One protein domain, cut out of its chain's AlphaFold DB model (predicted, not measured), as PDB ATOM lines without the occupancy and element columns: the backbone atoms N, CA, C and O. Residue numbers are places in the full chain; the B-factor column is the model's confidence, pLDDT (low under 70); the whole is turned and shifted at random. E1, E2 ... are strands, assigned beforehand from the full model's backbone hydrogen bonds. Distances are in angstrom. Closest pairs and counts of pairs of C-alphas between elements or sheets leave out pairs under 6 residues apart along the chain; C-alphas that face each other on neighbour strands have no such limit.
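AT A GLANCE: This is residues 2 to 72 of the 419 residues of an uncharacterized protein of Facklamia hominis CCUG 36813 (UniProt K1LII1). With little regular structure, this is a flat domain of loops round two small antiparallel ribbons, E1 with E4 and the hairpin E2 and E3. A long stretch with no named element, residues 47 to 72, ends it. The 71 printed residues hold four strands, E1 to E4 in chain order, and no named helix; the class is all strand, with 18 residues in named elements. It is only just compact, close to loose, with a radius of gyration of the C-alphas of 13.2 A and spans of 36 by 35 by 18 A.

IN THESE COORDINATES: E1, residues 6 to 10, is 13.6 A long from C-alpha 6 at (-26.307, 21.641, 22.611). E2 is residues 18 to 21, 9.9 A, and E3 residues 27 to 30, 9.6 A. E4, residues 42 to 46, 13.4 A, ends at (-26.275, 23.916, 19.186).

HOW THE PARTS SIT: E1 and E4 are antiparallel at 160 degrees; N 9 and O 43 are within hydrogen-bond range, 2.8 A. E2 and E3 are antiparallel at 161 degrees, with N 20 and O 28 at 2.9 A. E1 and E3 are near each other; E2 and E4 are apart.

THE WHOLE: C-alphas 2 and 72, the farthest apart, are 42.9 A apart. The printed part has no cut. The link E3 to E4 is long. Eleven residues are under pLDDT 70, among them 2 to 5.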
ATOM      1  N   THR A   2     -12.508  19.673  25.415       43.84
ATOM      2  CA  THR A   2     -13.289  20.807  24.898       43.84
ATOM      3  C   THR A   2     -14.739  20.335  24.840       43.84
ATOM      4  O   THR A   2     -15.084  19.495  24.012       43.84
ATOM      5  N   THR A   3     -15.564  20.765  25.789       53.47
ATOM      6  CA  THR A   3     -16.932  20.257  25.968       53.47
ATOM      7  C   THR A   3     -17.883  21.006  25.032       53.47
ATOM      8  O   THR A   3     -18.093  22.203  25.205       53.47
ATOM      9  N   ILE A   4     -18.449  20.327  24.029       59.44
ATOM     10  CA  ILE A   4     -19.481  20.895  23.143       59.44
ATOM     11  C   ILE A   4     -20.840  20.701  23.824       59.44
ATOM     12  O   ILE A   4     -21.182  19.578  24.185       59.44
ATOM     13  N   ALA A   5     -21.620  21.768  23.995       67.50
ATOM     14  CA  ALA A   5     -22.961  21.705  24.578       67.50
ATOM     15  C   ALA A   5     -24.023  22.093  23.525       67.50
ATOM     16  O   ALA A   5     -23.875  23.102  22.848       67.50
ATOM     17  N   ILE A   6     -25.077  21.286  23.352       74.38
ATOM     18  CA  ILE A   6     -26.307  21.641  22.611       74.38
ATOM     19  C   ILE A   6     -27.359  22.017  23.657       74.38
ATOM     20  O   ILE A   6     -27.453  21.331  24.676       74.38
ATOM     21  N   GLN A   7     -28.141  23.073  23.426       78.19
ATOM     22  CA  GLN A   7     -29.195  23.495  24.347       78.19
ATOM     23  C   GLN A   7     -30.593  23.339  23.756       78.19
ATOM     24  O   GLN A   7     -30.885  23.753  22.634       78.19
ATOM     25  N   LEU A   8     -31.489  22.780  24.569       82.06
ATOM     26  CA  LEU A   8     -32.921  22.936  24.366       82.06
ATOM     27  C   LEU A   8     -33.388  24.155  25.150       82.06
ATOM     28  O   LEU A   8     -33.105  24.295  26.342       82.06
ATOM     29  N   THR A   9     -34.151  25.007  24.487       84.88
ATOM     30  CA  THR A   9     -34.786  26.158  25.110       84.88
ATOM     31  C   THR A   9     -36.290  26.093  24.927       84.88
ATOM     32  O   THR A   9     -36.801  25.627  23.905       84.88
ATOM     33  N   GLN A  10     -37.000  26.591  25.930       86.44
ATOM     34  CA  GLN A  10     -38.410  26.915  25.825       86.44
ATOM     35  C   GLN A  10     -38.533  28.422  25.933       86.44
ATOM     36  O   GLN A  10     -38.117  29.012  26.928       86.44
ATOM     37  N   ASN A  11     -39.089  29.051  24.898       82.38
ATOM     38  CA  ASN A  11     -39.238  30.506  24.836       82.38
ATOM     39  C   ASN A  11     -37.929  31.244  25.199       82.38
ATOM     40  O   ASN A  11     -37.927  32.176  26.002       82.38
ATOM     41  N   ASN A  12     -36.810  30.784  24.628       80.75
ATOM     42  CA  ASN A  12     -35.443  31.278  24.843       80.75
ATOM     43  C   ASN A  12     -34.875  31.116  26.263       80.75
ATOM     44  O   ASN A  12     -33.750  31.548  26.512       80.75
ATOM     45  N   LYS A  13     -35.590  30.469  27.189       81.44
ATOM     46  CA  LYS A  13     -35.026  30.065  28.478       81.44
ATOM     47  C   LYS A  13     -34.464  28.648  28.383       81.44
ATOM     48  O   LYS A  13     -35.140  27.771  27.836       81.44
ATOM     49  N   PRO A  14     -33.250  28.400  28.896       80.94
ATOM     50  CA  PRO A  14     -32.637  27.084  28.829       80.94
ATOM     51  C   PRO A  14     -33.414  26.081  29.674       80.94
ATOM     52  O   PRO A  14     -33.708  26.318  30.846       80.94
ATOM     53  N   ILE A  15     -33.724  24.942  29.065       83.50
ATOM     54  CA  ILE A  15     -34.275  23.788  29.759       83.50
ATOM     55  C   ILE A  15     -33.106  22.907  30.170       83.50
ATOM     56  O   ILE A  15     -32.172  22.683  29.400       83.50
ATOM     57  N   LYS A  16     -33.164  22.370  31.389       83.75
ATOM     58  CA  LYS A  16     -32.194  21.367  31.816       83.75
ATOM     59  C   LYS A  16     -32.375  20.107  30.969       83.75
ATOM     60  O   LYS A  16     -33.392  19.424  31.075       83.75
ATOM     61  N   THR A  17     -31.380  19.806  30.147       80.88
ATOM     62  CA  THR A  17     -31.360  18.625  29.285       80.88
ATOM     63  C   THR A  17     -30.355  17.602  29.776       80.88
ATOM     64  O   THR A  17     -29.283  17.964  30.265       80.88
ATOM     65  N   THR A  18     -30.664  16.331  29.550       82.50
ATOM     66  CA  THR A  18     -29.666  15.265  29.584       82.50
ATOM     67  C   THR A  18     -29.246  14.989  28.146       82.50
ATOM     68  O   THR A  18     -30.085  14.701  27.292       82.50
ATOM     69  N   VAL A  19     -27.949  15.131  27.870       80.00
ATOM     70  CA  VAL A  19     -27.370  14.837  26.555       80.00
ATOM     71  C   VAL A  19     -26.595  13.538  26.663       80.00
ATOM     72  O   VAL A  19     -25.591  13.470  27.373       80.00
ATOM     73  N   THR A  20     -27.059  12.523  25.943       80.81
ATOM     74  CA  THR A  20     -26.403  11.219  25.885       80.81
ATOM     75  C   THR A  20     -25.769  11.048  24.509       80.81
ATOM     76  O   THR A  20     -26.489  11.062  23.505       80.81
ATOM     77  N   PRO A  21     -24.438  10.899  24.415       79.31
ATOM     78  CA  PRO A  21     -23.810  10.554  23.153       79.31
ATOM     79  C   PRO A  21     -24.238   9.147  22.740       79.31
ATOM     80  O   PRO A  21     -24.212   8.211  23.538       79.31
ATOM     81  N   LEU A  22     -24.639   9.011  21.485       75.88
ATOM     82  CA  LEU A  22     -24.956   7.733  20.876       75.88
ATOM     83  C   LEU A  22     -23.736   7.209  20.117       75.88
ATOM     84  O   LEU A  22     -22.868   7.959  19.659       75.88
ATOM     85  N   HIS A  23     -23.677   5.892  19.975       71.69
ATOM     86  CA  HIS A  23     -22.660   5.237  19.166       71.69
ATOM     87  C   HIS A  23     -22.749   5.741  17.711       71.69
ATOM     88  O   HIS A  23     -23.844   5.848  17.167       71.69
ATOM     89  N   GLY A  24     -21.618   6.094  17.090       69.19
ATOM     90  CA  GLY A  24     -21.592   6.655  15.726       69.19
ATOM     91  C   GLY A  24     -21.662   8.187  15.628       69.19
ATOM     92  O   GLY A  24     -21.856   8.716  14.540       69.19
ATOM     93  N   GLY A  25     -21.483   8.913  16.738       69.69
ATOM     94  CA  GLY A  25     -21.335  10.377  16.742       69.69
ATOM     95  C   GLY A  25     -22.645  11.173  16.793       69.69
ATOM     96  O   GLY A  25     -22.603  12.402  16.786       69.69
ATOM     97  N   GLY A  26     -23.795  10.495  16.868       76.62
ATOM     98  CA  GLY A  26     -25.094  11.117  17.130       76.62
ATOM     99  C   GLY A  26     -25.291  11.468  18.607       76.62
ATOM    100  O   GLY A  26     -24.582  10.972  19.480       76.62
ATOM    101  N   TYR A  27     -26.289  12.298  18.902       79.69
ATOM    102  CA  TYR A  27     -26.644  12.674  20.272       79.69
ATOM    103  C   TYR A  27     -28.140  12.486  20.486       79.69
ATOM    104  O   TYR A  27     -28.944  12.956  19.684       79.69
ATOM    105  N   ARG A  28     -28.511  11.837  21.593       80.88
ATOM    106  CA  ARG A  28     -29.888  11.834  22.086       80.88
ATOM    107  C   ARG A  28     -30.023  12.964  23.090       80.88
ATOM    108  O   ARG A  28     -29.269  13.031  24.063       80.88
ATOM    109  N   ILE A  29     -30.972  13.851  22.832       83.25
ATOM    110  CA  ILE A  29     -31.284  14.955  23.731       83.25
ATOM    111  C   ILE A  29     -32.640  14.673  24.336       83.25
ATOM    112  O   ILE A  29     -33.641  14.568  23.630       83.25
ATOM    113  N   GLU A  30     -32.650  14.556  25.655       84.38
ATOM    114  CA  GLU A  30     -33.861  14.293  26.408       84.38
ATOM    115  C   GLU A  30     -34.110  15.430  27.378       84.38
ATOM    116  O   GLU A  30     -33.212  15.918  28.074       84.38
ATOM    117  N   ALA A  31     -35.365  15.850  27.416       83.75
ATOM    118  CA  ALA A  31     -35.820  16.880  28.315       83.75
ATOM    119  C   ALA A  31     -37.222  16.543  28.791       83.75
ATOM    120  O   ALA A  31     -38.081  16.132  28.013       83.75
ATOM    121  N   THR A  32     -37.446  16.766  30.078       83.50
ATOM    122  CA  THR A  32     -38.793  16.868  30.628       83.50
ATOM    123  C   THR A  32     -38.963  18.300  31.089       83.50
ATOM    124  O   THR A  32     -38.172  18.807  31.883       83.50
ATOM    125  N   PHE A  33     -39.974  18.967  30.555       80.25
ATOM    126  CA  PHE A  33     -40.290  20.347  30.879       80.25
ATOM    127  C   PHE A  33     -41.802  20.485  30.991       80.25
ATOM    128  O   PHE A  33     -42.568  19.707  30.421       80.25
ATOM    129  N   ILE A  34     -42.223  21.495  31.739       85.38
ATOM    130  CA  ILE A  34     -43.615  21.919  31.761       85.38
ATOM    131  C   ILE A  34     -43.749  23.046  30.745       85.38
ATOM    132  O   ILE A  34     -42.913  23.951  30.698       85.38
ATOM    133  N   ALA A  35     -44.794  22.973  29.923       81.50
ATOM    134  CA  ALA A  35     -45.131  24.026  28.983       81.50
ATOM    135  C   ALA A  35     -45.369  25.344  29.738       81.50
ATOM    136  O   ALA A  35     -46.361  25.473  30.452       81.50
ATOM    137  N   GLU A  36     -44.475  26.322  29.585       77.69
ATOM    138  CA  GLU A  36     -44.608  27.628  30.255       77.69
ATOM    139  C   GLU A  36     -45.760  28.474  29.681       77.69
ATOM    140  O   GLU A  36     -46.166  29.466  30.282       77.69
ATOM    141  N   SER A  37     -46.305  28.101  28.517       77.38
ATOM    142  CA  SER A  37     -47.446  28.774  27.892       77.38
ATOM    143  C   SER A  37     -48.343  27.787  27.139       77.38
ATOM    144  O   SER A  37     -47.991  26.625  26.954       77.38
ATOM    145  N   LYS A  38     -49.515  28.245  26.669       75.38
ATOM    146  CA  LYS A  38     -50.429  27.432  25.837       75.38
ATOM    147  C   LYS A  38     -49.831  27.022  24.485       75.38
ATOM    148  O   LYS A  38     -50.297  26.055  23.893       75.38
ATOM    149  N   GLN A  39     -48.837  27.758  23.994       76.38
ATOM    150  CA  GLN A  39     -48.117  27.465  22.754       76.38
ATOM    151  C   GLN A  39     -46.618  27.638  23.015       76.38
ATOM    152  O   GLN A  39     -46.025  28.636  22.594       76.38
ATOM    153  N   PRO A  40     -46.005  26.722  23.783       76.31
ATOM    154  CA  PRO A  40     -44.592  26.825  24.090       76.31
ATOM    155  C   PRO A  40     -43.801  26.603  22.801       76.31
ATOM    156  O   PRO A  40     -44.023  25.625  22.085       76.31
ATOM    157  N   LYS A  41     -42.873  27.510  22.491       83.25
ATOM    158  CA  LYS A  41     -41.932  27.292  21.395       83.25
ATOM    159  C   LYS A  41     -40.714  26.580  21.946       83.25
ATOM    160  O   LYS A  41     -39.978  27.141  22.760       83.25
ATOM    161  N   LEU A  42     -40.531  25.351  21.491       83.69
ATOM    162  CA  LEU A  42     -39.354  24.554  21.787       83.69
ATOM    163  C   LEU A  42     -38.362  24.739  20.659       83.69
ATOM    164  O   LEU A  42     -38.686  24.514  19.493       83.69
ATOM    165  N   CYS A  43     -37.167  25.174  21.023       83.69
ATOM    166  CA  CYS A  43     -36.079  25.361  20.088       83.69
ATOM    167  C   CYS A  43     -34.890  24.536  20.562       83.69
ATOM    168  O   CYS A  43     -34.409  24.711  21.683       83.69
ATOM    169  N   LEU A  44     -34.439  23.628  19.704       81.81
ATOM    170  CA  LEU A  44     -33.241  22.829  19.905       81.81
ATOM    171  C   LEU A  44     -32.130  23.463  19.064       81.81
ATOM    172  O   LEU A  44     -32.226  23.467  17.838       81.81
ATOM    173  N   ALA A  45     -31.109  24.029  19.710       78.62
ATOM    174  CA  ALA A  45     -30.041  24.754  19.029       78.62
ATOM    175  C   ALA A  45     -28.655  24.377  19.588       78.62
ATOM    176  O   ALA A  45     -28.488  24.258  20.805       78.62
ATOM    177  N   PRO A  46     -27.639  24.173  18.732       76.81
ATOM    178  CA  PRO A  46     -26.275  23.916  19.186       76.81
ATOM    179  C   PRO A  46     -25.625  25.194  19.744       76.81
ATOM    180  O   PRO A  46     -25.829  26.269  19.185       76.81
ATOM    181  N   ASN A  47     -24.800  25.096  20.800       69.56
ATOM    182  CA  ASN A  47     -24.053  26.266  21.300       69.56
ATOM    183  C   ASN A  47     -22.865  26.627  20.397       69.56
ATOM    184  O   ASN A  47     -22.376  27.752  20.447       69.56
ATOM    185  N   ASP A  48     -22.390  25.670  19.596       73.88
ATOM    186  CA  ASP A  48     -21.391  25.886  18.553       73.88
ATOM    187  C   ASP A  48     -22.074  25.802  17.186       73.88
ATOM    188  O   ASP A  48     -22.381  24.718  16.679       73.88
ATOM    189  N   THR A  49     -22.333  26.970  16.605       72.25
ATOM    190  CA  THR A  49     -22.994  27.114  15.305       72.25
ATOM    191  C   THR A  49     -22.055  26.874  14.122       72.25
ATOM    192  O   THR A  49     -22.497  26.961  12.981       72.25
ATOM    193  N   SER A  50     -20.773  26.559  14.351       69.88
ATOM    194  CA  SER A  50     -19.827  26.241  13.271       69.88
ATOM    195  C   SER A  50     -19.995  24.819  12.701       69.88
ATOM    196  O   SER A  50     -19.339  24.476  11.717       69.88
ATOM    197  N   LYS A  51     -20.888  23.991  13.276       68.94
ATOM    198  CA  LYS A  51     -21.142  22.586  12.884       68.94
ATOM    199  C   LYS A  51     -22.586  22.354  12.405       68.94
ATOM    200  O   LYS A  51     -23.514  22.965  12.928       68.94
ATOM    201  N   GLN A  52     -22.782  21.439  11.443       71.25
ATOM    202  CA  GLN A  52     -24.104  21.034  10.925       71.25
ATOM    203  C   GLN A  52     -24.695  19.826  11.672       71.25
ATOM    204  O   GLN A  52     -23.977  18.884  12.004       71.25
ATOM    205  N   TYR A  53     -26.019  19.835  11.872       73.44
ATOM    206  CA  TYR A  53     -26.785  18.787  12.563       73.44
ATOM    207  C   TYR A  53     -28.028  18.387  11.739       73.44
ATOM    208  O   TYR A  53     -28.631  19.247  11.102       73.44
ATOM    209  N   THR A  54     -28.425  17.103  11.761       77.69
ATOM    210  CA  THR A  54     -29.617  16.566  11.056       77.69
ATOM    211  C   THR A  54     -30.617  15.975  12.049       77.69
ATOM    212  O   THR A  54     -30.217  15.282  12.984       77.69
ATOM    213  N   PHE A  55     -31.911  16.232  11.840       77.06
ATOM    214  CA  PHE A  55     -32.991  15.735  12.690       77.06
ATOM    215  C   PHE A  55     -33.659  14.509  12.048       77.06
ATOM    216  O   PHE A  55     -34.188  14.617  10.945       77.06
ATOM    217  N   ALA A  56     -33.613  13.350  12.711       78.44
ATOM    218  CA  ALA A  56     -34.112  12.086  12.155       78.44
ATOM    219  C   ALA A  56     -35.521  11.744  12.645       78.44
ATOM    220  O   ALA A  56     -36.404  11.417  11.857       78.44
ATOM    221  N   GLU A  57     -35.732  11.839  13.955       80.31
ATOM    222  CA  GLU A  57     -36.951  11.370  14.599       80.31
ATOM    223  C   GLU A  57     -37.387  12.378  15.658       80.31
ATOM    224  O   GLU A  57     -36.604  12.789  16.515       80.31
ATOM    225  N   ALA A  58     -38.656  12.778  15.589       80.50
ATOM    226  CA  ALA A  58     -39.319  13.517  16.651       80.50
ATOM    227  C   ALA A  58     -40.349  12.595  17.260       80.50
ATOM    228  O   ALA A  58     -41.230  12.093  16.561       80.50
ATOM    229  N   ASN A  59     -40.295  12.476  18.576       81.06
ATOM    230  CA  ASN A  59     -41.434  11.996  19.314       81.06
ATOM    231  C   ASN A  59     -41.784  13.008  20.395       81.06
ATOM    232  O   ASN A  59     -40.961  13.334  21.251       81.06
ATOM    233  N   LEU A  60     -43.004  13.530  20.325       82.44
ATOM    234  CA  LEU A  60     -43.544  14.415  21.339       82.44
ATOM    235  C   LEU A  60     -44.720  13.710  21.991       82.44
ATOM    236  O   LEU A  60     -45.795  13.589  21.410       82.44
ATOM    237  N   ASN A  61     -44.511  13.297  23.233       79.19
ATOM    238  CA  ASN A  61     -45.524  12.635  24.039       79.19
ATOM    239  C   ASN A  61     -45.809  13.471  25.285       79.19
ATOM    240  O   ASN A  61     -44.928  14.165  25.794       79.19
ATOM    241  N   ARG A  62     -47.032  13.391  25.817       78.44
ATOM    242  CA  ARG A  62     -47.351  13.953  27.138       78.44
ATOM    243  C   ARG A  62     -47.009  12.934  28.222       78.44
ATOM    244  O   ARG A  62     -47.459  11.797  28.146       78.44
ATOM    245  N   GLY A  63     -46.275  13.350  29.250       78.06
ATOM    246  CA  GLY A  63     -45.932  12.500  30.391       78.06
ATOM    247  C   GLY A  63     -44.713  13.017  31.152       78.06
ATOM    248  O   GLY A  63     -44.123  14.027  30.779       78.06
ATOM    249  N   THR A  64     -44.329  12.327  32.225       73.12
ATOM    250  CA  THR A  64     -43.138  12.666  33.028       73.12
ATOM    251  C   THR A  64     -41.857  11.983  32.531       73.12
ATOM    252  O   THR A  64     -40.801  12.172  33.132       73.12
ATOM    253  N   LYS A  65     -41.939  11.182  31.456       75.19
ATOM    254  CA  LYS A  65     -40.822  10.451  30.833       75.19
ATOM    255  C   LYS A  65     -40.955  10.447  29.304       75.19
ATOM    256  O   LYS A  65     -42.071  10.407  28.791       75.19
ATOM    257  N   ALA A  66     -39.826  10.462  28.596       74.94
ATOM    258  CA  ALA A  66     -39.774  10.332  27.136       74.94
ATOM    259  C   ALA A  66     -39.973   8.864  26.685       74.94
ATOM    260  O   ALA A  66     -39.556   7.955  27.403       74.94
ATOM    261  N   LEU A  67     -40.610   8.642  25.522       75.56
ATOM    262  CA  LEU A  67     -40.963   7.320  24.951       75.56
ATOM    263  C   LEU A  67     -40.469   7.160  23.493       75.56
ATOM    264  O   LEU A  67     -40.236   8.161  22.813       75.56
ATOM    265  N   ASP A  68     -40.389   5.915  23.009       79.62
ATOM    266  CA  ASP A  68     -39.895   5.529  21.669       79.62
ATOM    267  C   ASP A  68     -40.979   5.598  20.547       79.62
ATOM    268  O   ASP A  68     -42.159   5.810  20.826       79.62
ATOM    269  N   TYR A  69     -40.588   5.460  19.266       76.56
ATOM    270  CA  TYR A  69     -41.384   5.743  18.037       76.56
ATOM    271  C   TYR A  69     -41.950   4.477  17.281       76.56
ATOM    272  O   TYR A  69     -41.313   3.431  17.368       76.56
ATOM    273  N   VAL A  70     -43.103   4.526  16.533       73.38
ATOM    274  CA  VAL A  70     -43.837   3.361  15.872       73.38
ATOM    275  C   VAL A  70     -44.583   3.677  14.504       73.38
ATOM    276  O   VAL A  70     -45.043   4.804  14.346       73.38
ATOM    277  N   LYS A  71     -44.769   2.716  13.534       63.50
ATOM    278  CA  LYS A  71     -45.296   2.850  12.099       63.50
ATOM    279  C   LYS A  71     -46.480   1.862  11.665       63.50
ATOM    280  O   LYS A  71     -46.568   0.844  12.339       63.50
ATOM    281  N   PRO A  72     -47.350   2.053  10.594       54.25
ATOM    282  CA  PRO A  72     -48.597   1.225  10.294       54.25
ATOM    283  C   PRO A  72     -48.804   0.451   8.904       54.25
ATOM    284  O   PRO A  72     -48.141   0.820   7.935       54.25
TER     285      PRO A  72